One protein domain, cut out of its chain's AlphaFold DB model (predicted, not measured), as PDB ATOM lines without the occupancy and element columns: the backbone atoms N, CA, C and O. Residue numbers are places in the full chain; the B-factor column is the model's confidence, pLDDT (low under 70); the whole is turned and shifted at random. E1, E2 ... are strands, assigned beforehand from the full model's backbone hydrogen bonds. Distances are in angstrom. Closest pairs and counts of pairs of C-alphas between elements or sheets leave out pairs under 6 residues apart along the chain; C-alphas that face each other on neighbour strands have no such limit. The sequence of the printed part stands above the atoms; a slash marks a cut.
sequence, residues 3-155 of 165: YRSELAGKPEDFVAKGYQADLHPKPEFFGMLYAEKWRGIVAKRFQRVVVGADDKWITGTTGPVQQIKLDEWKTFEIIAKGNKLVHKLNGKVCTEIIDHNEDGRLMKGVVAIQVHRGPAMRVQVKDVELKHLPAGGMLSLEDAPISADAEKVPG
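Overview. This is residues 3 to 155 of the 165 residues of the protein "Protein containing DUF1080" of Rhodopirellula sp. SWK7 (UniProt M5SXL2). What does the model look like? It is a sandwich of two twisted sheets that are partly face to face: E7, E8, E9, E5, E6 and E11 make one layer, E1 to E4 the other, and the strands cross at 33 degrees. A long stretch with no named element, residues 113 to 150, wraps round the outside, and residues 117 to 122 stick out. What is it made of? The 153 printed residues include eleven named strands, E1 to E11 along the chain, and no named helix; the class is all strand, though under half of the residues, 63, are in named elements. The larger sheet, order E7 E8 E9 E5 E6 E11, is mixed and the smaller, order E1 E2 E3 E4, antiparallel; the whole is compact, radius of gyration of the C-alphas 15.4 A, spans 44 by 37 by 31 A.

Arrangement. How is the larger sheet built? E7, residues 76 to 81, E8, 84 to 89, and E9, 92 to 99, form a meander, each strand the antiparallel neighbour of the one before, with N 79 and O 86 at 2.8 A and N 87 and O 95 at 2.9 A within hydrogen-bond range. E5, residues 47 to 51, is parallel to E9 at 12 degrees, with N 49 and O 96 at 2.9 A. E5 forms a hairpin with E6, residues 55 to 61, N 57 and O 50 at 2.8 A, and E6 is antiparallel to the edge strand E11, residues 151 to 154, N 153 and O 56 at 2.8 A. How is the smaller one built? E1, residues 3 to 7, E2, 16 to 23, E3, 30 to 36, and E4, 40 to 43, form a second meander, with N 6 and O 17 at 2.8 A, N 20 and O 34 at 2.7 A and N 35 and O 40 at 2.8 A. E2 bends by 87 degrees at residue 19, pairing with E1 over residues 16 to 17 and with E3 over 18 to 23. How do the sheets stand? The parts that face each other are 9.7 A centre to centre; the closest C-alphas of E3 and E9 are those of Met 32 and Thr 95, 6.2 A apart. Where is E10? E10, residues 110 to 112, pairs with no named strand; its closest C-alpha to E1 is that of Val 111, 4.4 A from Tyr 3.

Along the chain. Which strands are longest? From first to last C-alpha E9 measures 20.6 A, E6 18.3 A, E8 16.8 A, E7 16.3 A, E2 16.1 A and E3 15.2 A. Where are the anchors? E9 begins at C-alpha 92 (-37.799, -14.754, -28.696), E1 at C-alpha 3 (-43.152, -32.810, -24.307), and E11 ends at C-alpha 154 (-19.285, -35.160, -24.904).

Size, cuts and confidence. How far does it reach? The two C-alphas farthest apart, those of Glu 12 and Ala 148, are 46.6 A apart. Which links are long? E6 to E7, 14 residues, and E10 to E11, 38 residues, are long links, and the printed part has no cut. Where is confidence low? The mean pLDDT of the printed part is 92.2, and one residue, 155, is under 70.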
ATOM      1  N   TYR A   3     -42.501 -32.614 -23.014       97.44
ATOM      2  CA  TYR A   3     -43.152 -32.810 -24.307       97.44
ATOM      3  C   TYR A   3     -42.491 -33.958 -25.057       97.44
ATOM      4  O   TYR A   3     -41.327 -34.275 -24.804       97.44
ATOM      5  N   ARG A   4     -43.250 -34.615 -25.945       96.62
ATOM      6  CA  ARG A   4     -42.841 -35.872 -26.603       96.62
ATOM      7  C   ARG A   4     -42.226 -36.874 -25.615       96.62
ATOM      8  O   ARG A   4     -41.341 -37.635 -25.974       96.62
ATOM      9  N   SER A   5     -42.636 -36.805 -24.353       95.69
ATOM     10  CA  SER A   5     -42.029 -37.573 -23.276       95.69
ATOM     11  C   SER A   5     -42.762 -38.892 -23.111       95.69
ATOM     12  O   SER A   5     -43.890 -39.063 -23.571       95.69
ATOM     13  N   GLU A   6     -42.126 -39.831 -22.445       95.06
ATOM     14  CA  GLU A   6     -42.690 -41.134 -22.129       95.06
ATOM     15  C   GLU A   6     -43.118 -41.147 -20.664       95.06
ATOM     16  O   GLU A   6     -42.450 -40.556 -19.813       95.06
ATOM     17  N   LEU A   7     -44.213 -41.840 -20.352       93.62
ATOM     18  CA  LEU A   7     -44.532 -42.158 -18.962       93.62
ATOM     19  C   LEU A   7     -43.491 -43.150 -18.433       93.62
ATOM     20  O   LEU A   7     -43.103 -44.092 -19.120       93.62
ATOM     21  N   ALA A   8     -43.019 -42.925 -17.214       89.69
ATOM     22  CA  ALA A   8     -41.960 -43.700 -16.592       89.69
ATOM     23  C   ALA A   8     -42.473 -44.350 -15.306       89.69
ATOM     24  O   ALA A   8     -42.445 -43.730 -14.247       89.69
ATOM     25  N   GLY A   9     -42.882 -45.613 -15.401       88.94
ATOM     26  CA  GLY A   9     -43.577 -46.320 -14.327       88.94
ATOM     27  C   GLY A   9     -45.052 -46.482 -14.668       88.94
ATOM     28  O   GLY A   9     -45.398 -46.594 -15.848       88.94
ATOM     29  N   LYS A  10     -45.911 -46.512 -13.651       88.19
ATOM     30  CA  LYS A  10     -47.354 -46.577 -13.872       88.19
ATOM     31  C   LYS A  10     -47.912 -45.165 -14.112       88.19
ATOM     32  O   LYS A  10     -47.356 -44.204 -13.578       88.19
ATOM     33  N   PRO A  11     -48.986 -44.991 -14.902       84.00
ATOM     34  CA  PRO A  11     -49.574 -43.671 -15.155       84.00
ATOM     35  C   PRO A  11     -49.931 -42.886 -13.884       84.00
ATOM     36  O   PRO A  11     -49.726 -41.673 -13.835       84.00
ATOM     37  N   GLU A  12     -50.399 -43.576 -12.847       90.06
ATOM     38  CA  GLU A  12     -50.743 -43.016 -11.535       90.06
ATOM     39  C   GLU A  12     -49.544 -42.461 -10.750       90.06
ATOM     40  O   GLU A  12     -49.738 -41.683  -9.817       90.06
ATOM     41  N   ASP A  13     -48.313 -42.802 -11.140       89.50
ATOM     42  CA  ASP A  13     -47.107 -42.246 -10.522       89.50
ATOM     43  C   ASP A  13     -46.846 -40.802 -10.996       89.50
ATOM     44  O   ASP A  13     -46.044 -40.086 -10.392       89.50
ATOM     45  N   PHE A  14     -47.491 -40.365 -12.089       89.19
ATOM     46  CA  PHE A  14     -47.304 -39.050 -12.722       89.19
ATOM     47  C   PHE A  14     -45.835 -38.704 -13.018       89.19
ATOM     48  O   PHE A  14     -45.422 -37.542 -12.994       89.19
ATOM     49  N   VAL A  15     -45.024 -39.719 -13.325       91.44
ATOM     50  CA  VAL A  15     -43.613 -39.548 -13.674       91.44
ATOM     51  C   VAL A  15     -43.441 -39.664 -15.183       91.44
ATOM     52  O   VAL A  15     -43.851 -40.652 -15.786       91.44
ATOM     53  N   ALA A  16     -42.772 -38.685 -15.791       93.69
ATOM     54  CA  ALA A  16     -42.384 -38.729 -17.195       93.69
ATOM     55  C   ALA A  16     -40.862 -38.616 -17.383       93.69
ATOM     56  O   ALA A  16     -40.148 -37.986 -16.595       93.69
ATOM     57  N   LYS A  17     -40.366 -39.244 -18.449       94.56
ATOM     58  CA  LYS A  17     -38.970 -39.276 -18.905       94.56
ATOM     59  C   LYS A  17     -38.913 -38.711 -20.324       94.56
ATOM     60  O   LYS A  17     -39.765 -39.039 -21.141       94.56
ATOM     61  N   GLY A  18     -37.899 -37.912 -20.642       95.50
ATOM     62  CA  GLY A  18     -37.733 -37.353 -21.988       95.50
ATOM     63  C   GLY A  18     -37.507 -35.847 -21.994       95.50
ATOM     64  O   GLY A  18     -36.984 -35.291 -21.028       95.50
ATOM     65  N   TYR A  19     -37.850 -35.195 -23.105       97.50
ATOM     66  CA  TYR A  19     -37.592 -33.770 -23.289       97.50
ATOM     67  C   TYR A  19     -38.395 -32.899 -22.329       97.50
ATOM     68  O   TYR A  19     -39.615 -33.006 -22.209       97.50
ATOM     69  N   GLN A  20     -37.684 -31.973 -21.705       96.62
ATOM     70  CA  GLN A  20     -38.183 -30.986 -20.775       96.62
ATOM     71  C   GLN A  20     -37.649 -29.619 -21.169       96.62
ATOM     72  O   GLN A  20     -36.444 -29.368 -21.137       96.62
ATOM     73  N   ALA A  21     -38.564 -28.712 -21.486       96.31
ATOM     74  CA  ALA A  21     -38.271 -27.299 -21.424       96.31
ATOM     75  C   ALA A  21     -38.320 -26.862 -19.958       96.31
ATOM     76  O   ALA A  21     -39.401 -26.784 -19.358       96.31
ATOM     77  N   ASP A  22     -37.146 -26.690 -19.360       94.25
ATOM     78  CA  ASP A  22     -37.017 -26.510 -17.917       94.25
ATOM     79  C   ASP A  22     -37.082 -25.032 -17.520       94.25
ATOM     80  O   ASP A  22     -36.500 -24.190 -18.193       94.25
ATOM     81  N   LEU A  23     -37.780 -24.700 -16.433       92.19
ATOM     82  CA  LEU A  23     -37.962 -23.317 -15.960       92.19
ATOM     83  C   LEU A  23     -37.189 -23.104 -14.657       92.19
ATOM     84  O   LEU A  23     -37.752 -22.879 -13.590       92.19
ATOM     85  N   HIS A  24     -35.871 -23.233 -14.754       91.75
ATOM     86  CA  HIS A  24     -34.968 -23.183 -13.612       91.75
ATOM     87  C   HIS A  24     -34.635 -21.728 -13.206       91.75
ATOM     88  O   HIS A  24     -34.441 -20.893 -14.088       91.75
ATOM     89  N   PRO A  25     -34.484 -21.397 -11.905       89.94
ATOM     90  CA  PRO A  25     -34.250 -20.018 -11.447       89.94
ATOM     91  C   PRO A  25     -32.947 -19.381 -11.953       89.94
ATOM     92  O   PRO A  25     -32.856 -18.167 -12.098       89.94
ATOM     93  N   LYS A  26     -31.927 -20.200 -12.229       92.62
ATOM     94  CA  LYS A  26     -30.676 -19.743 -12.855       92.62
ATOM     95  C   LYS A  26     -30.914 -19.273 -14.302       92.62
ATOM     96  O   LYS A  26     -31.446 -20.062 -15.091       92.62
ATOM     97  N   PRO A  27     -30.490 -18.051 -14.681       93.38
ATOM     98  CA  PRO A  27     -30.781 -17.466 -15.990       93.38
ATOM     99  C   PRO A  27     -30.367 -18.319 -17.187       93.38
ATOM    100  O   PRO A  27     -31.085 -18.348 -18.186       93.38
ATOM    101  N   GLU A  28     -29.242 -19.024 -17.096       94.31
ATOM    102  CA  GLU A  28     -28.706 -19.895 -18.142       94.31
ATOM    103  C   GLU A  28     -29.494 -21.204 -18.312       94.31
ATOM    104  O   GLU A  28     -29.342 -21.890 -19.319       94.31
ATOM    105  N   PHE A  29     -30.347 -21.562 -17.353       95.19
ATOM    106  CA  PHE A  29     -31.165 -22.775 -17.395       95.19
ATOM    107  C   PHE A  29     -32.653 -22.481 -17.633       95.19
ATOM    108  O   PHE A  29     -33.419 -23.399 -17.909       95.19
ATOM    109  N   PHE A  30     -33.083 -21.218 -17.587       95.06
ATOM    110  CA  PHE A  30     -34.483 -20.854 -17.799       95.06
ATOM    111  C   PHE A  30     -34.892 -20.996 -19.278       95.06
ATOM    112  O   PHE A  30     -34.553 -20.173 -20.125       95.06
ATOM    113  N   GLY A  31     -35.650 -22.036 -19.601       95.44
ATOM    114  CA  GLY A  31     -36.033 -22.409 -20.962       95.44
ATOM    115  C   GLY A  31     -35.057 -23.365 -21.646       95.44
ATOM    116  O   GLY A  31     -35.183 -23.580 -22.849       95.44
ATOM    117  N   MET A  32     -34.106 -23.951 -20.910       97.12
ATOM    118  CA  MET A  32     -33.168 -24.940 -21.453       97.12
ATOM    119  C   MET A  32     -33.884 -26.199 -21.959       97.12
ATOM    120  O   MET A  32     -35.005 -26.491 -21.536       97.12
ATOM    121  N   LEU A  33     -33.212 -26.988 -22.801       97.94
ATOM    122  CA  LEU A  33     -33.613 -28.372 -23.046       97.94
ATOM    123  C   LEU A  33     -32.871 -29.304 -22.093       97.94
ATOM    124  O   LEU A  33     -31.664 -29.532 -22.221       97.94
ATOM    125  N   TYR A  34     -33.629 -29.881 -21.172       96.62
ATOM    126  CA  TYR A  34     -33.197 -30.962 -20.304       96.62
ATOM    127  C   TYR A  34     -33.884 -32.266 -20.716       96.62
ATOM    128  O   TYR A  34     -35.049 -32.281 -21.088       96.62
ATOM    129  N   ALA A  35     -33.162 -33.373 -20.673       93.75
ATOM    130  CA  ALA A  35     -33.653 -34.705 -20.985       93.75
ATOM    131  C   ALA A  35     -33.762 -35.505 -19.682       93.75
ATOM    132  O   ALA A  35     -32.786 -36.119 -19.227       93.75
ATOM    133  N   GLU A  36     -34.941 -35.452 -19.063       91.56
ATOM    134  CA  GLU A  36     -35.198 -36.004 -17.734       91.56
ATOM    135  C   GLU A  36     -35.109 -37.529 -17.723       91.56
ATOM    136  O   GLU A  36     -35.598 -38.190 -18.640       91.56
ATOM    137  N   LYS A  37     -34.445 -38.082 -16.694       87.56
ATOM    138  CA  LYS A  37     -34.073 -39.513 -16.580       87.56
ATOM    139  C   LYS A  37     -33.393 -40.080 -17.841       87.56
ATOM    140  O   LYS A  37     -33.522 -41.265 -18.152       87.56
ATOM    141  N   TRP A  38     -32.674 -39.224 -18.569       87.44
ATOM    142  CA  TRP A  38     -32.068 -39.558 -19.852       87.44
ATOM    143  C   TRP A  38     -30.733 -38.816 -20.062       87.44
ATOM    144  O   TRP A  38     -29.776 -39.096 -19.341       87.44
ATOM    145  N   ARG A  39     -30.628 -37.875 -21.013       90.56
ATOM    146  CA  ARG A  39     -29.357 -37.206 -21.377       90.56
ATOM    147  C   ARG A  39     -28.938 -36.070 -20.433       90.56
ATOM    148  O   ARG A  39     -27.793 -35.623 -20.485       90.56
ATOM    149  N   GLY A  40     -29.805 -35.604 -19.536       93.06
ATOM    150  CA  GLY A  40     -29.526 -34.415 -18.722       93.06
ATOM    151  C   GLY A  40     -29.566 -33.126 -19.550       93.06
ATOM    152  O   GLY A  40     -30.432 -32.985 -20.404       93.06
ATOM    153  N   ILE A  41     -28.655 -32.174 -19.309       95.06
ATOM    154  CA  ILE A  41     -28.629 -30.903 -20.058       95.06
ATOM    155  C   ILE A  41     -28.227 -31.179 -21.514       95.06
ATOM    156  O   ILE A  41     -27.076 -31.529 -21.790       95.06
ATOM    157  N   VAL A  42     -29.174 -30.994 -22.435       96.19
ATOM    158  CA  VAL A  42     -28.935 -31.081 -23.881       96.19
ATOM    159  C   VAL A  42     -28.465 -29.729 -24.403       96.19
ATOM    160  O   VAL A  42     -27.424 -29.657 -25.043       96.19
ATOM    161  N   ALA A  43     -29.180 -28.657 -24.067       96.94
ATOM    162  CA  ALA A  43     -28.837 -27.297 -24.468       96.94
ATOM    163  C   ALA A  43     -29.248 -26.320 -23.371       96.94
ATOM    164  O   ALA A  43     -30.387 -26.380 -22.910       96.94
ATOM    165  N   LYS A  44     -28.347 -25.424 -22.960       97.12
ATOM    166  CA  LYS A  44     -28.667 -24.324 -22.039       97.12
ATOM    167  C   LYS A  44     -29.481 -23.244 -22.761       97.12
ATOM    168  O   LYS A  44     -29.572 -23.215 -23.992       97.12
ATOM    169  N   ARG A  45     -30.058 -22.316 -21.998       96.44
ATOM    170  CA  ARG A  45     -30.605 -21.078 -22.560       96.44
ATOM    171  C   ARG A  45     -29.496 -20.341 -23.324       96.44
ATOM    172  O   ARG A  45     -28.336 -20.356 -22.923       96.44
ATOM    173  N   PHE A  46     -29.891 -19.686 -24.403       96.56
ATOM    174  CA  PHE A  46     -29.079 -18.975 -25.383       96.56
ATOM    175  C   PHE A  46     -28.222 -19.841 -26.301       96.56
ATOM    176  O   PHE A  46     -27.432 -19.292 -27.057       96.56
ATOM    177  N   GLN A  47     -28.379 -21.166 -26.303       97.19
ATOM    178  CA  GLN A  47     -27.586 -22.046 -27.166       97.19
ATOM    179  C   GLN A  47     -28.380 -22.558 -28.369       97.19
ATOM    180  O   GLN A  47     -29.569 -22.882 -28.265       97.19
ATOM    181  N   ARG A  48     -27.675 -22.676 -29.498       97.06
ATOM    182  CA  ARG A  48     -28.012 -23.590 -30.590       97.06
ATOM    183  C   ARG A  48     -27.167 -24.846 -30.448       97.06
ATOM    184  O   ARG A  48     -25.956 -24.742 -30.249       97.06
ATOM    185  N   VAL A  49     -27.802 -26.009 -30.511       96.62
ATOM    186  CA  VAL A  49     -27.128 -27.297 -30.332       96.62
ATOM    187  C   VAL A  49     -27.517 -28.270 -31.434       96.62
ATOM    188  O   VAL A  49     -28.695 -28.442 -31.737       96.62
ATOM    189  N   VAL A  50     -26.527 -28.962 -31.983       95.75
ATOM    190  CA  VAL A  50     -26.742 -30.149 -32.812       95.75
ATOM    191  C   VAL A  50     -26.369 -31.375 -31.987       95.75
ATOM    192  O   VAL A  50     -25.304 -31.411 -31.372       95.75
ATOM    193  N   VAL A  51     -27.254 -32.365 -31.933       93.81
ATOM    194  CA  VAL A  51     -27.014 -33.642 -31.249       93.81
ATOM    195  C   VAL A  51     -26.777 -34.711 -32.308       93.81
ATOM    196  O   VAL A  51     -27.627 -34.917 -33.171       93.81
ATOM    197  N   GLY A  52     -25.629 -35.379 -32.241       90.06
ATOM    198  CA  GLY A  52     -25.316 -36.569 -33.032       90.06
ATOM    199  C   GLY A  52     -25.537 -37.850 -32.227       90.06
ATOM    200  O   GLY A  52     -26.148 -37.827 -31.160       90.06
ATOM    201  N   ALA A  53     -25.031 -38.977 -32.733       85.12
ATOM    202  CA  ALA A  53     -25.203 -40.285 -32.097       85.12
ATOM    203  C   ALA A  53     -24.695 -40.307 -30.641       85.12
ATOM    204  O   ALA A  53     -25.466 -40.593 -29.726       85.12
ATOM    205  N   ASP A  54     -23.445 -39.900 -30.416       82.19
ATOM    206  CA  ASP A  54     -22.806 -39.988 -29.092       82.19
ATOM    207  C   ASP A  54     -22.492 -38.625 -28.463       82.19
ATOM    208  O   ASP A  54     -22.352 -38.489 -27.245       82.19
ATOM    209  N   ASP A  55     -22.414 -37.594 -29.296       90.69
ATOM    210  CA  ASP A  55     -21.915 -36.276 -28.937       90.69
ATOM    211  C   ASP A  55     -22.939 -35.182 -29.240       90.69
ATOM    212  O   ASP A  55     -23.915 -35.373 -29.972       90.69
ATOM    213  N   LYS A  56     -22.701 -33.998 -28.680       93.31
ATOM    214  CA  LYS A  56     -23.408 -32.782 -29.072       93.31
ATOM    215  C   LYS A  56     -22.424 -31.650 -29.326       93.31
ATOM    216  O   LYS A  56     -21.334 -31.625 -28.758       93.31
ATOM    217  N   TRP A  57     -22.848 -30.690 -30.132       95.69
ATOM    218  CA  TRP A  57     -22.060 -29.523 -30.494       95.69
ATOM    219  C   TRP A  57     -22.860 -28.265 -30.234       95.69
ATOM    220  O   TRP A  57     -24.016 -28.172 -30.651       95.69
ATOM    221  N   ILE A  58     -22.252 -27.296 -29.559       95.88
ATOM    222  CA  ILE A  58     -22.805 -25.946 -29.481       95.88
ATOM    223  C   ILE A  58     -22.409 -25.241 -30.775       95.88
ATOM    224  O   ILE A  58     -21.240 -24.933 -30.993       95.88
ATOM    225  N   THR A  59     -23.387 -25.021 -31.646       95.19
ATOM    226  CA  THR A  59     -23.183 -24.476 -32.998       95.19
ATOM    227  C   THR A  59     -23.462 -22.980 -33.086       95.19
ATOM    228  O   THR A  59     -23.322 -22.372 -34.142       95.19
ATOM    229  N   GLY A  60     -23.872 -22.359 -31.980       94.12
ATOM    230  CA  GLY A  60     -24.011 -20.915 -31.909       94.12
ATOM    231  C   GLY A  60     -24.858 -20.442 -30.741       94.12
ATOM    232  O   GLY A  60     -25.246 -21.206 -29.855       94.12
ATOM    233  N   THR A  61     -25.171 -19.149 -30.775       94.81
ATOM    234  CA  THR A  61     -25.936 -18.465 -29.734       94.81
ATOM    235  C   THR A  61     -27.238 -17.872 -30.262       94.81
ATOM    236  O   THR A  61     -27.277 -17.310 -31.359       94.81
ATOM    237  N   THR A  62     -28.323 -17.969 -29.491       94.06
ATOM    238  CA  THR A  62     -29.602 -17.307 -29.812       94.06
ATOM    239  C   THR A  62     -29.665 -15.868 -29.285       94.06
ATOM    240  O   THR A  62     -30.643 -15.165 -29.537       94.06
ATOM    241  N   GLY A  63     -28.632 -15.417 -28.567       91.19
ATOM    242  CA  GLY A  63     -28.501 -14.060 -28.043       91.19
ATOM    243  C   GLY A  63     -27.577 -13.984 -26.821       91.19
ATOM    244  O   GLY A  63     -27.135 -15.007 -26.306       91.19
ATOM    245  N   PRO A  64     -27.273 -12.779 -26.317       88.31
ATOM    246  CA  PRO A  64     -26.454 -12.630 -25.120       88.31
ATOM    247  C   PRO A  64     -27.175 -13.167 -23.880       88.31
ATOM    248  O   PRO A  64     -28.409 -13.103 -23.788       88.31
ATOM    249  N   VAL A  65     -26.390 -13.633 -22.900       84.44
ATOM    250  CA  VAL A  65     -26.909 -14.044 -21.592       84.44
ATOM    251  C   VAL A  65     -27.597 -12.859 -20.927       84.44
ATOM    252  O   VAL A  65     -27.023 -11.784 -20.785       84.44
ATOM    253  N   GLN A  66     -28.843 -13.067 -20.511       89.25
ATOM    254  CA  GLN A  66     -29.666 -12.047 -19.870       89.25
ATOM    255  C   GLN A  66     -30.300 -12.603 -18.604       89.25
ATOM    256  O   GLN A  66     -30.753 -13.754 -18.573       89.25
ATOM    257  N   GLN A  67     -30.376 -11.744 -17.588       91.56
ATOM    258  CA  GLN A  67     -31.079 -12.031 -16.345       91.56
ATOM    259  C   GLN A  67     -32.554 -12.348 -16.597       91.56
ATOM    260  O   GLN A  67     -33.132 -12.003 -17.633       91.56
ATOM    261  N   ILE A  68     -33.161 -13.042 -15.638       90.38
ATOM    262  CA  ILE A  68     -34.567 -13.412 -15.692       90.38
ATOM    263  C   ILE A  68     -35.239 -13.069 -14.367       90.38
ATOM    264  O   ILE A  68     -34.768 -13.454 -13.302       90.38
ATOM    265  N   LYS A  69     -36.348 -12.337 -14.442       91.81
ATOM    266  CA  LYS A  69     -37.233 -12.099 -13.301       91.81
ATOM    267  C   LYS A  69     -38.257 -13.218 -13.217       91.81
ATOM    268  O   LYS A  69     -38.913 -13.489 -14.220       91.81
ATOM    269  N   LEU A  70     -38.372 -13.894 -12.081       90.06
ATOM    270  CA  LEU A  70     -39.214 -15.093 -11.940       90.06
ATOM    271  C   LEU A  70     -40.640 -14.785 -11.464       90.06
ATOM    272  O   LEU A  70     -41.512 -15.639 -11.560       90.06
ATOM    273  N   ASP A  71     -40.865 -13.575 -10.973       90.94
ATOM    274  CA  ASP A  71     -42.107 -13.056 -10.397       90.94
ATOM    275  C   ASP A  71     -43.040 -12.396 -11.430       90.94
ATOM    276  O   ASP A  71     -44.081 -11.846 -11.084       90.94
ATOM    277  N   GLU A  72     -42.697 -12.489 -12.714       94.12
ATOM    278  CA  GLU A  72     -43.478 -11.946 -13.824       94.12
ATOM    279  C   GLU A  72     -44.011 -13.072 -14.714       94.12
ATOM    280  O   GLU A  72     -43.298 -14.037 -15.010       94.12
ATOM    281  N   TRP A  73     -45.232 -12.904 -15.232       95.88
ATOM    282  CA  TRP A  73     -45.769 -13.778 -16.274       95.88
ATOM    283  C   TRP A  73     -44.864 -13.790 -17.507       95.88
ATOM    284  O   TRP A  73     -44.342 -12.757 -17.934       95.88
ATOM    285  N   LYS A  74     -44.694 -14.974 -18.101       95.00
ATOM    286  CA  LYS A  74     -43.944 -15.160 -19.345       95.00
ATOM    287  C   LYS A  74     -44.707 -16.077 -20.272       95.00
ATOM    288  O   LYS A  74     -45.222 -17.105 -19.836       95.00
ATOM    289  N   THR A  75     -44.709 -15.729 -21.549       96.75
ATOM    290  CA  THR A  75     -45.191 -16.621 -22.597       96.75
ATOM    291  C   THR A  75     -44.062 -17.563 -22.961       96.75
ATOM    292  O   THR A  75     -42.969 -17.123 -23.333       96.75
ATOM    293  N   PHE A  76     -44.314 -18.859 -22.829       96.25
ATOM    294  CA  PHE A  76     -43.354 -19.889 -23.173       96.25
ATOM    295  C   PHE A  76     -43.920 -20.760 -24.287       96.25
ATOM    296  O   PHE A  76     -44.988 -21.346 -24.133       96.25
ATOM    297  N   GLU A  77     -43.204 -20.842 -25.403       97.94
ATOM    298  CA  GLU A  77     -43.634 -21.609 -26.572       97.94
ATOM    299  C   GLU A  77     -42.629 -22.722 -26.848       97.94
ATOM    300  O   GLU A  77     -41.416 -22.492 -26.890       97.94
ATOM    301  N   ILE A  78     -43.142 -23.928 -27.076       98.38
ATOM    302  CA  ILE A  78     -42.351 -25.091 -27.472       98.38
ATOM    303  C   ILE A  78     -42.799 -25.489 -28.870       98.38
ATOM    304  O   ILE A  78     -43.960 -25.827 -29.093       98.38
ATOM    305  N   ILE A  79     -41.865 -25.469 -29.813       97.88
ATOM    306  CA  ILE A  79     -42.093 -25.889 -31.191       97.88
ATOM    307  C   ILE A  79     -41.248 -27.134 -31.424       97.88
ATOM    308  O   ILE A  79     -40.023 -27.061 -31.494       97.88
ATOM    309  N   ALA A  80     -41.910 -28.278 -31.556       97.12
ATOM    310  CA  ALA A  80     -41.263 -29.548 -31.845       97.12
ATOM    311  C   ALA A  80     -41.736 -30.048 -33.218       97.12
ATOM    312  O   ALA A  80     -42.811 -30.647 -33.332       97.12
ATOM    313  N   LYS A  81     -40.938 -29.814 -34.267       96.19
ATOM    314  CA  LYS A  81     -41.268 -30.159 -35.661       96.19
ATOM    315  C   LYS A  81     -40.144 -30.996 -36.270       96.19
ATOM    316  O   LYS A  81     -39.016 -30.531 -36.367       96.19
ATOM    317  N   GLY A  82     -40.452 -32.233 -36.666       94.94
ATOM    318  CA  GLY A  82     -39.413 -33.192 -37.060       94.94
ATOM    319  C   GLY A  82     -38.418 -33.408 -35.914       94.94
ATOM    320  O   GLY A  82     -38.834 -33.486 -34.752       94.94
ATOM    321  N   ASN A  83     -37.127 -33.440 -36.232       95.75
ATOM    322  CA  ASN A  83     -36.020 -33.472 -35.270       95.75
ATOM    323  C   ASN A  83     -35.573 -32.087 -34.766       95.75
ATOM    324  O   ASN A  83     -34.623 -32.009 -33.988       95.75
ATOM    325  N   LYS A  84     -36.243 -31.002 -35.174       96.69
ATOM    326  CA  LYS A  84     -35.957 -29.650 -34.689       96.69
ATOM    327  C   LYS A  84     -36.846 -29.291 -33.500       96.69
ATOM    328  O   LYS A  84     -38.078 -29.344 -33.581       96.69
ATOM    329  N   LEU A  85     -36.209 -28.879 -32.411       98.00
ATOM    330  CA  LEU A  85     -36.837 -28.448 -31.169       98.00
ATOM    331  C   LEU A  85     -36.463 -26.991 -30.904       98.00
ATOM    332  O   LEU A  85     -35.286 -26.638 -30.884       98.00
ATOM    333  N   VAL A  86     -37.458 -26.133 -30.701       98.25
ATOM    334  CA  VAL A  86     -37.256 -24.710 -30.420       98.25
ATOM    335  C   VAL A  86     -38.050 -24.329 -29.186       98.25
ATOM    336  O   VAL A  86     -39.253 -24.577 -29.111       98.25
ATOM    337  N   HIS A  87     -37.380 -23.686 -28.240       98.44
ATOM    338  CA  HIS A  87     -38.009 -23.025 -27.109       98.44
ATOM    339  C   HIS A  87     -37.964 -21.516 -27.327       98.44
ATOM    340  O   HIS A  87     -36.916 -20.955 -27.680       98.44
ATOM    341  N   LYS A  88     -39.093 -20.849 -27.096       98.00
ATOM    342  CA  LYS A  88     -39.174 -19.390 -27.087       98.00
ATOM    343  C   LYS A  88     -39.675 -18.881 -25.753       98.00
ATOM    344  O   LYS A  88     -40.542 -19.480 -25.121       98.00
ATOM    345  N   LEU A  89     -39.163 -17.717 -25.390       95.69
ATOM    346  CA  LEU A  89     -39.589 -16.952 -24.238       95.69
ATOM    347  C   LEU A  89     -40.001 -15.558 -24.703       95.69
ATOM    348  O   LEU A  89     -39.184 -14.838 -25.280       95.69
ATOM    349  N   ASN A  90     -41.257 -15.181 -24.460       95.38
ATOM    350  CA  ASN A  90     -41.851 -13.919 -24.907       95.38
ATOM    351  C   ASN A  90     -41.592 -13.665 -26.408       95.38
ATOM    352  O   ASN A  90     -41.063 -12.625 -26.796       95.38
ATOM    353  N   GLY A  91     -41.871 -14.673 -27.243       96.44
ATOM    354  CA  GLY A  91     -41.682 -14.633 -28.699       96.44
ATOM    355  C   GLY A  91     -40.233 -14.754 -29.196       96.44
ATOM    356  O   GLY A  91     -40.018 -14.975 -30.389       96.44
ATOM    357  N   LYS A  92     -39.222 -14.671 -28.319       95.94
ATOM    358  CA  LYS A  92     -37.799 -14.754 -28.696       95.94
ATOM    359  C   LYS A  92     -37.253 -16.166 -28.517       95.94
ATOM    360  O   LYS A  92     -37.440 -16.767 -27.463       95.94
ATOM    361  N   VAL A  93     -36.530 -16.679 -29.515       97.50
ATOM    362  CA  VAL A  93     -35.864 -17.990 -29.430       97.50
ATOM    363  C   VAL A  93     -34.798 -17.957 -28.337       97.50
ATOM    364  O   VAL A  93     -33.865 -17.154 -28.386       97.50
ATOM    365  N   CYS A  94     -34.936 -18.837 -27.350       96.00
ATOM    366  CA  CYS A  94     -33.981 -18.959 -26.255       96.00
ATOM    367  C   CYS A  94     -33.214 -20.281 -26.278       96.00
ATOM    368  O   CYS A  94     -32.127 -20.329 -25.722       96.00
ATOM    369  N   THR A  95     -33.715 -21.322 -26.937       98.06
ATOM    370  CA  THR A  95     -32.959 -22.560 -27.155       98.06
ATOM    371  C   THR A  95     -33.407 -23.191 -28.465       98.06
ATOM    372  O   THR A  95     -34.604 -23.240 -28.752       98.06
ATOM    373  N   GLU A  96     -32.459 -23.667 -29.265       98.00
ATOM    374  CA  GLU A  96     -32.727 -24.376 -30.518       98.00
ATOM    375  C   GLU A  96     -31.856 -25.628 -30.596       98.00
ATOM    376  O   GLU A  96     -30.654 -25.576 -30.341       98.00
ATOM    377  N   ILE A  97     -32.478 -26.759 -30.916       97.38
ATOM    378  CA  ILE A  97     -31.823 -28.059 -30.983       97.38
ATOM    379  C   ILE A  97     -32.229 -28.754 -32.273       97.38
ATOM    380  O   ILE A  97     -33.405 -28.740 -32.643       97.38
ATOM    381  N   ILE A  98     -31.268 -29.398 -32.925       96.81
ATOM    382  CA  ILE A  98     -31.517 -30.367 -33.991       96.81
ATOM    383  C   ILE A  98     -30.955 -31.707 -33.525       96.81
ATOM    384  O   ILE A  98     -29.762 -31.825 -33.248       96.81
ATOM    385  N   ASP A  99     -31.834 -32.694 -33.355       95.50
ATOM    386  CA  ASP A  99     -31.499 -33.980 -32.740       95.50
ATOM    387  C   ASP A  99     -31.388 -35.095 -33.789       95.50
ATOM    388  O   ASP A  99     -32.374 -35.738 -34.157       95.50
ATOM    389  N   HIS A 100     -30.180 -35.318 -34.308       94.00
ATOM    390  CA  HIS A 100     -29.897 -36.377 -35.282       94.00
ATOM    391  C   HIS A 100     -29.659 -37.745 -34.643       94.00
ATOM    392  O   HIS A 100     -29.431 -38.706 -35.368       94.00
ATOM    393  N   ASN A 101     -29.726 -37.881 -33.319       91.50
ATOM    394  CA  ASN A 101     -29.580 -39.181 -32.678       91.50
ATOM    395  C   ASN A 101     -30.836 -40.027 -32.924       91.50
ATOM    396  O   ASN A 101     -31.828 -39.886 -32.211       91.50
ATOM    397  N   GLU A 102     -30.807 -40.863 -33.959       89.44
ATOM    398  CA  GLU A 102     -31.986 -41.580 -34.451       89.44
ATOM    399  C   GLU A 102     -32.575 -42.534 -33.418       89.44
ATOM    400  O   GLU A 102     -33.789 -42.535 -33.218       89.44
ATOM    401  N   ASP A 103     -31.705 -43.267 -32.728       87.12
ATOM    402  CA  ASP A 103     -32.091 -44.283 -31.748       87.12
ATOM    403  C   ASP A 103     -32.590 -43.672 -30.438       87.12
ATOM    404  O   ASP A 103     -33.363 -44.281 -29.699       87.12
ATOM    405  N   GLY A 104     -32.129 -42.463 -30.117       87.44
ATOM    406  CA  GLY A 104     -32.461 -41.803 -28.867       87.44
ATOM    407  C   GLY A 104     -33.555 -40.744 -28.984       87.44
ATOM    408  O   GLY A 104     -34.259 -40.507 -28.006       87.44
ATOM    409  N   ARG A 105     -33.697 -40.055 -30.117       93.25
ATOM    410  CA  ARG A 105     -34.605 -38.900 -30.227       93.25
ATOM    411  C   ARG A 105     -36.068 -39.304 -30.041       93.25
ATOM    412  O   ARG A 105     -36.527 -40.315 -30.565       93.25
ATOM    413  N   LEU A 106     -36.838 -38.447 -29.373       94.88
ATOM    414  CA  LEU A 106     -38.277 -38.660 -29.205       94.88
ATOM    415  C   LEU A 106     -39.069 -37.856 -30.243       94.88
ATOM    416  O   LEU A 106     -38.937 -36.634 -30.372       94.88
ATOM    417  N   MET A 107     -39.939 -38.542 -30.983       94.19
ATOM    418  CA  MET A 107     -40.746 -37.932 -32.053       94.19
ATOM    419  C   MET A 107     -42.201 -37.687 -31.648       94.19
ATOM    420  O   MET A 107     -42.876 -36.839 -32.227       94.19
ATOM    421  N   LYS A 108     -42.674 -38.396 -30.623       94.44
ATOM    422  CA  LYS A 108     -44.035 -38.326 -30.088       94.44
ATOM    423  C   LYS A 108     -44.026 -38.721 -28.616       94.44
ATOM    424  O   LYS A 108     -43.063 -39.315 -28.152       94.44
ATOM    425  N   GLY A 109     -45.102 -38.412 -27.906       95.06
ATOM    426  CA  GLY A 109     -45.263 -38.777 -26.505       95.06
ATOM    427  C   GLY A 109     -46.239 -37.849 -25.800       95.06
ATOM    428  O   GLY A 109     -46.962 -37.091 -26.449       95.06
ATOM    429  N   VAL A 110     -46.239 -37.900 -24.475       95.44
ATOM    430  CA  VAL A 110     -47.103 -37.079 -23.630       95.44
ATOM    431  C   VAL A 110     -46.563 -35.659 -23.469       95.44
ATOM    432  O   VAL A 110     -45.368 -35.385 -23.648       95.44
ATOM    433  N   VAL A 111     -47.471 -34.763 -23.095       96.06
ATOM    434  CA  VAL A 111     -47.166 -33.442 -22.545       96.06
ATOM    435  C   VAL A 111     -47.438 -33.500 -21.045       96.06
ATOM    436  O   VAL A 111     -48.470 -34.027 -20.636       96.06
ATOM    437  N   ALA A 112     -46.521 -32.983 -20.228       94.81
ATOM    438  CA  ALA A 112     -46.669 -33.000 -18.774       94.81
ATOM    439  C   ALA A 112     -46.088 -31.739 -18.124       94.81
ATOM    440  O   ALA A 112     -45.033 -31.235 -18.518       94.81
ATOM    441  N   ILE A 113     -46.740 -31.247 -17.074       93.81
ATOM    442  CA  ILE A 113     -46.196 -30.181 -16.230       93.81
ATOM    443  C   ILE A 113     -45.491 -30.842 -15.051       93.81
ATOM    444  O   ILE A 113     -46.130 -31.310 -14.116       93.81
ATOM    445  N   GLN A 114     -44.160 -30.886 -15.107       90.00
ATOM    446  CA  GLN A 114     -43.351 -31.381 -14.001       90.00
ATOM    447  C   GLN A 114     -43.100 -30.264 -12.984       90.00
ATOM    448  O   GLN A 114     -42.670 -29.169 -13.351       90.00
ATOM    449  N   VAL A 115     -43.306 -30.575 -11.704       90.19
ATOM    450  CA  VAL A 115     -42.837 -29.765 -10.576       90.19
ATOM    451  C   VAL A 115     -41.636 -30.475  -9.964       90.19
ATOM    452  O   VAL A 115     -41.724 -31.645  -9.590       90.19
ATOM    453  N   HIS A 116     -40.489 -29.797  -9.914       85.56
ATOM    454  CA  HIS A 116     -39.255 -30.403  -9.426       85.56
ATOM    455  C   HIS A 116     -39.349 -30.736  -7.931       85.56
ATOM    456  O   HIS A 116     -39.899 -29.971  -7.139       85.56
ATOM    457  N   ARG A 117     -38.755 -31.863  -7.526       83.75
ATOM    458  CA  ARG A 117     -38.640 -32.226  -6.112       83.75
ATOM    459  C   ARG A 117     -37.526 -31.400  -5.471       83.75
ATOM    460  O   ARG A 117     -36.354 -31.633  -5.745       83.75
ATOM    461  N   GLY A 118     -37.875 -30.457  -4.610       85.00
ATOM    462  CA  GLY A 118     -36.908 -29.568  -3.971       85.00
ATOM    463  C   GLY A 118     -37.521 -28.785  -2.812       85.00
ATOM    464  O   GLY A 118     -38.536 -29.223  -2.264       85.00
ATOM    465  N   PRO A 119     -36.919 -27.642  -2.432       88.00
ATOM    466  CA  PRO A 119     -37.526 -26.706  -1.491       88.00
ATOM    467  C   PRO A 119     -38.958 -26.352  -1.896       88.00
ATOM    468  O   PRO A 119     -39.306 -26.420  -3.077       88.00
ATOM    469  N   ALA A 120     -39.774 -25.950  -0.919       90.06
ATOM    470  CA  ALA A 120     -41.141 -25.517  -1.178       90.06
ATOM    471  C   ALA A 120     -41.159 -24.451  -2.285       90.06
ATOM    472  O   ALA A 120     -40.457 -23.444  -2.208       90.06
ATOM    473  N   MET A 121     -41.948 -24.700  -3.328       89.38
ATOM    474  CA  MET A 121     -42.032 -23.834  -4.498       89.38
ATOM    475  C   MET A 121     -43.469 -23.739  -4.989       89.38
ATOM    476  O   MET A 121     -44.266 -24.662  -4.817       89.38
ATOM    477  N   ARG A 122     -43.783 -22.619  -5.637       89.00
ATOM    478  CA  ARG A 122     -45.062 -22.396  -6.304       89.00
ATOM    479  C   ARG A 122     -44.813 -22.204  -7.791       89.00
ATOM    480  O   ARG A 122     -43.995 -21.377  -8.179       89.00
ATOM    481  N   VAL A 123     -45.556 -22.943  -8.606       89.69
ATOM    482  CA  VAL A 123     -45.600 -22.771 -10.059       89.69
ATOM    483  C   VAL A 123     -47.024 -22.384 -10.431       89.69
ATOM    484  O   VAL A 123     -47.978 -22.980  -9.936       89.69
ATOM    485  N   GLN A 124     -47.170 -21.368 -11.276       93.75
ATOM    486  CA  GLN A 124     -48.461 -20.938 -11.804       93.75
ATOM    487  C   GLN A 124     -48.418 -21.036 -13.322       93.75
ATOM    488  O   GLN A 124     -47.494 -20.536 -13.958       93.75
ATOM    489  N   VAL A 125     -49.415 -21.705 -13.890       95.06
ATOM    490  CA  VAL A 125     -49.558 -21.904 -15.331       95.06
ATOM    491  C   VAL A 125     -50.987 -21.536 -15.703       95.06
ATOM    492  O   VAL A 125     -51.917 -21.856 -14.966       95.06
ATOM    493  N   LYS A 126     -51.147 -20.843 -16.825       96.56
ATOM    494  CA  LYS A 126     -52.437 -20.499 -17.425       96.56
ATOM    495  C   LYS A 126     -52.311 -20.551 -18.946       96.56
ATOM    496  O   LYS A 126     -51.188 -20.605 -19.446       96.56
ATOM    497  N   ASP A 127     -53.447 -20.529 -19.635       97.50
ATOM    498  CA  ASP A 127     -53.525 -20.406 -21.097       97.50
ATOM    499  C   ASP A 127     -52.710 -21.496 -21.828       97.50
ATOM    500  O   ASP A 127     -51.922 -21.232 -22.733       97.50
ATOM    501  N   VAL A 128     -52.851 -22.751 -21.374       96.69
ATOM    502  CA  VAL A 128     -52.138 -23.895 -21.959       96.69
ATOM    503  C   VAL A 128     -52.847 -24.341 -23.228       96.69
ATOM    504  O   VAL A 128     -53.921 -24.936 -23.178       96.69
ATOM    505  N   GLU A 129     -52.197 -24.104 -24.359       97.12
ATOM    506  CA  GLU A 129     -52.691 -24.481 -25.677       97.12
ATOM    507  C   GLU A 129     -51.803 -25.548 -26.319       97.12
ATOM    508  O   GLU A 129     -50.582 -25.576 -26.137       97.12
ATOM    509  N   LEU A 130     -52.418 -26.426 -27.111       96.75
ATOM    510  CA  LEU A 130     -51.717 -27.437 -27.891       96.75
ATOM    511  C   LEU A 130     -52.166 -27.369 -29.347       96.75
ATOM    512  O   LEU A 130     -53.339 -27.567 -29.661       96.75
ATOM    513  N   LYS A 131     -51.204 -27.159 -30.247       96.50
ATOM    514  CA  LYS A 131     -51.423 -27.191 -31.693       96.50
ATOM    515  C   LYS A 131     -50.634 -28.328 -32.327       96.50
ATOM    516  O   LYS A 131     -49.409 -28.371 -32.235       96.50
ATOM    517  N   HIS A 132     -51.339 -29.203 -33.038       94.25
ATOM    518  CA  HIS A 132     -50.700 -30.182 -33.909       94.25
ATOM    519  C   HIS A 132     -50.147 -29.469 -35.143       94.25
ATOM    520  O   HIS A 132     -50.854 -28.725 -35.825       94.25
ATOM    521  N   LEU A 133     -48.861 -29.672 -35.411       92.56
ATOM    522  CA  LEU A 133     -48.219 -29.167 -36.615       92.56
ATOM    523  C   LEU A 133     -48.338 -30.218 -37.727       92.56
ATOM    524  O   LEU A 133     -48.340 -31.412 -37.422       92.56
ATOM    525  N   PRO A 134     -48.382 -29.807 -39.008       90.12
ATOM    526  CA  PRO A 134     -48.188 -30.734 -40.116       90.12
ATOM    527  C   PRO A 134     -46.889 -31.519 -39.936       90.12
ATOM    528  O   PRO A 134     -45.948 -31.023 -39.299       90.12
ATOM    529  N   ALA A 135     -46.821 -32.708 -40.540       82.19
ATOM    530  CA  ALA A 135     -45.597 -33.496 -40.568       82.19
ATOM    531  C   ALA A 135     -44.413 -32.599 -40.970       82.19
ATOM    532  O   ALA A 135     -44.445 -31.889 -41.978       82.19
ATOM    533  N   GLY A 136     -43.407 -32.548 -40.102       76.25
ATOM    534  CA  GLY A 136     -42.188 -31.797 -40.354       76.25
ATOM    535  C   GLY A 136     -41.201 -32.639 -41.139       76.25
ATOM    536  O   GLY A 136     -41.100 -33.836 -40.886       76.25
ATOM    537  N   GLY A 137     -40.453 -32.003 -42.039       81.69
ATOM    538  CA  GLY A 137     -39.266 -32.624 -42.617       81.69
ATOM    539  C   GLY A 137     -38.248 -32.971 -41.528       81.69
ATOM    540  O   GLY A 137     -38.174 -32.301 -40.492       81.69
ATOM    541  N   MET A 138     -37.494 -34.038 -41.766       90.31
ATOM    542  CA  MET A 138     -36.309 -34.379 -40.990       90.31
ATOM    543  C   MET A 138     -35.147 -33.571 -41.544       90.31
ATOM    544  O   MET A 138     -34.825 -33.712 -42.718       90.31
ATOM    545  N   LEU A 139     -34.548 -32.723 -40.712       91.88
ATOM    546  CA  LEU A 139     -33.321 -32.039 -41.092       91.88
ATOM    547  C   LEU A 139     -32.186 -33.060 -41.091       91.88
ATOM    548  O   LEU A 139     -32.026 -33.816 -40.124       91.88
ATOM    549  N   SER A 140     -31.420 -33.074 -42.168       89.50
ATOM    550  CA  SER A 140     -30.168 -33.805 -42.310       89.50
ATOM    551  C   SER A 140     -28.995 -32.981 -41.766       89.50
ATOM    552  O   SER A 140     -29.146 -31.808 -41.417       89.50
ATOM    553  N   LEU A 141     -27.810 -33.588 -41.696       83.50
ATOM    554  CA  LEU A 141     -26.579 -32.851 -41.394       83.50
ATOM    555  C   LEU A 141     -26.208 -31.856 -42.506       83.50
ATOM    556  O   LEU A 141     -25.460 -30.923 -42.242       83.50
ATOM    557  N   GLU A 142     -26.736 -32.016 -43.721       83.69
ATOM    558  CA  GLU A 142     -26.550 -31.045 -44.806       83.69
ATOM    559  C   GLU A 142     -27.385 -29.781 -44.563       83.69
ATOM    560  O   GLU A 142     -26.914 -28.671 -44.800       83.69
ATOM    561  N   ASP A 143     -28.594 -29.932 -44.008       83.81
ATOM    562  CA  ASP A 143     -29.469 -28.808 -43.651       83.81
ATOM    563  C   ASP A 143     -28.964 -28.029 -42.424       83.81
ATOM    564  O   ASP A 143     -29.309 -26.861 -42.226       83.81
ATOM    565  N   ALA A 144     -28.187 -28.691 -41.561       76.94
ATOM    566  CA  ALA A 144     -27.662 -28.135 -40.319       76.94
ATOM    567  C   ALA A 144     -26.260 -28.684 -39.998       76.94
ATOM    568  O   ALA A 144     -26.101 -29.487 -39.070       76.94
ATOM    569  N   PRO A 145     -25.232 -28.248 -40.744       77.06
ATOM    570  CA  PRO A 145     -23.886 -28.767 -40.579       77.06
ATOM    571  C   PRO A 145     -23.307 -28.394 -39.215       77.06
ATOM    572  O   PRO A 145     -23.478 -27.283 -38.705       77.06
ATOM    573  N   ILE A 146     -22.570 -29.337 -38.635       84.06
ATOM    574  CA  ILE A 146     -21.726 -29.072 -37.475       84.06
ATOM    575  C   ILE A 146     -20.476 -28.375 -38.003       84.06
ATOM    576  O   ILE A 146     -19.650 -28.997 -38.669       84.06
ATOM    577  N   SER A 147     -20.357 -27.076 -37.734       78.31
ATOM    578  CA  SER A 147     -19.171 -26.320 -38.133       78.31
ATOM    579  C   SER A 147     -17.913 -26.872 -37.452       78.31
ATOM    580  O   SER A 147     -17.974 -27.362 -36.323       78.31
ATOM    581  N   ALA A 148     -16.763 -26.781 -38.120       80.44
ATOM    582  CA  ALA A 148     -15.499 -27.315 -37.605       80.44
ATOM    583  C   ALA A 148     -15.026 -26.630 -36.306       80.44
ATOM    584  O   ALA A 148     -14.299 -27.235 -35.522       80.44
ATOM    585  N   ASP A 149     -15.450 -25.389 -36.069       86.06
ATOM    586  CA  ASP A 149     -15.186 -24.594 -34.865       86.06
ATOM    587  C   ASP A 149     -16.247 -24.774 -33.763       86.06
ATOM    588  O   ASP A 149     -16.132 -24.175 -32.692       86.06
ATOM    589  N   ALA A 150     -17.279 -25.596 -33.992       91.00
ATOM    590  CA  ALA A 150     -18.322 -25.826 -33.004       91.00
ATOM    591  C   ALA A 150     -17.759 -26.518 -31.753       91.00
ATOM    592  O   ALA A 150     -17.047 -27.524 -31.830       91.00
ATOM    593  N   GLU A 151     -18.137 -26.019 -30.575       93.31
ATOM    594  CA  GLU A 151     -17.694 -26.595 -29.306       93.31
ATOM    595  C   GLU A 151     -18.304 -27.990 -29.139       93.31
ATOM    596  O   GLU A 151     -19.510 -28.142 -28.912       93.31
ATOM    597  N   LYS A 152     -17.458 -29.020 -29.236       92.69
ATOM    598  CA  LYS A 152     -17.843 -30.403 -28.971       92.69
ATOM    599  C   LYS A 152     -17.989 -30.618 -27.468       92.69
ATOM    600  O   LYS A 152     -17.031 -30.491 -26.711       92.69
ATOM    601  N   VAL A 153     -19.177 -31.030 -27.046       90.00
ATOM    602  CA  VAL A 153     -19.468 -31.400 -25.663       90.00
ATOM    603  C   VAL A 153     -19.827 -32.883 -25.633       90.00
ATOM    604  O   VAL A 153     -20.899 -33.248 -26.130       90.00
ATOM    605  N   PRO A 154     -18.992 -33.740 -25.016       81.12
ATOM    606  CA  PRO A 154     -19.285 -35.160 -24.904       81.12
ATOM    607  C   PRO A 154     -20.682 -35.430 -24.336       81.12
ATOM    608  O   PRO A 154     -21.184 -34.709 -23.455       81.12
ATOM    609  N   GLY A 155     -21.332 -36.470 -24.857       69.31
ATOM    610  CA  GLY A 155     -22.599 -36.959 -24.330       69.31
ATOM    611  C   GLY A 155     -22.483 -37.362 -22.858       69.31
ATOM    612  O   GLY A 155     -21.430 -37.770 -22.363       69.31
TER     613      GLY A 155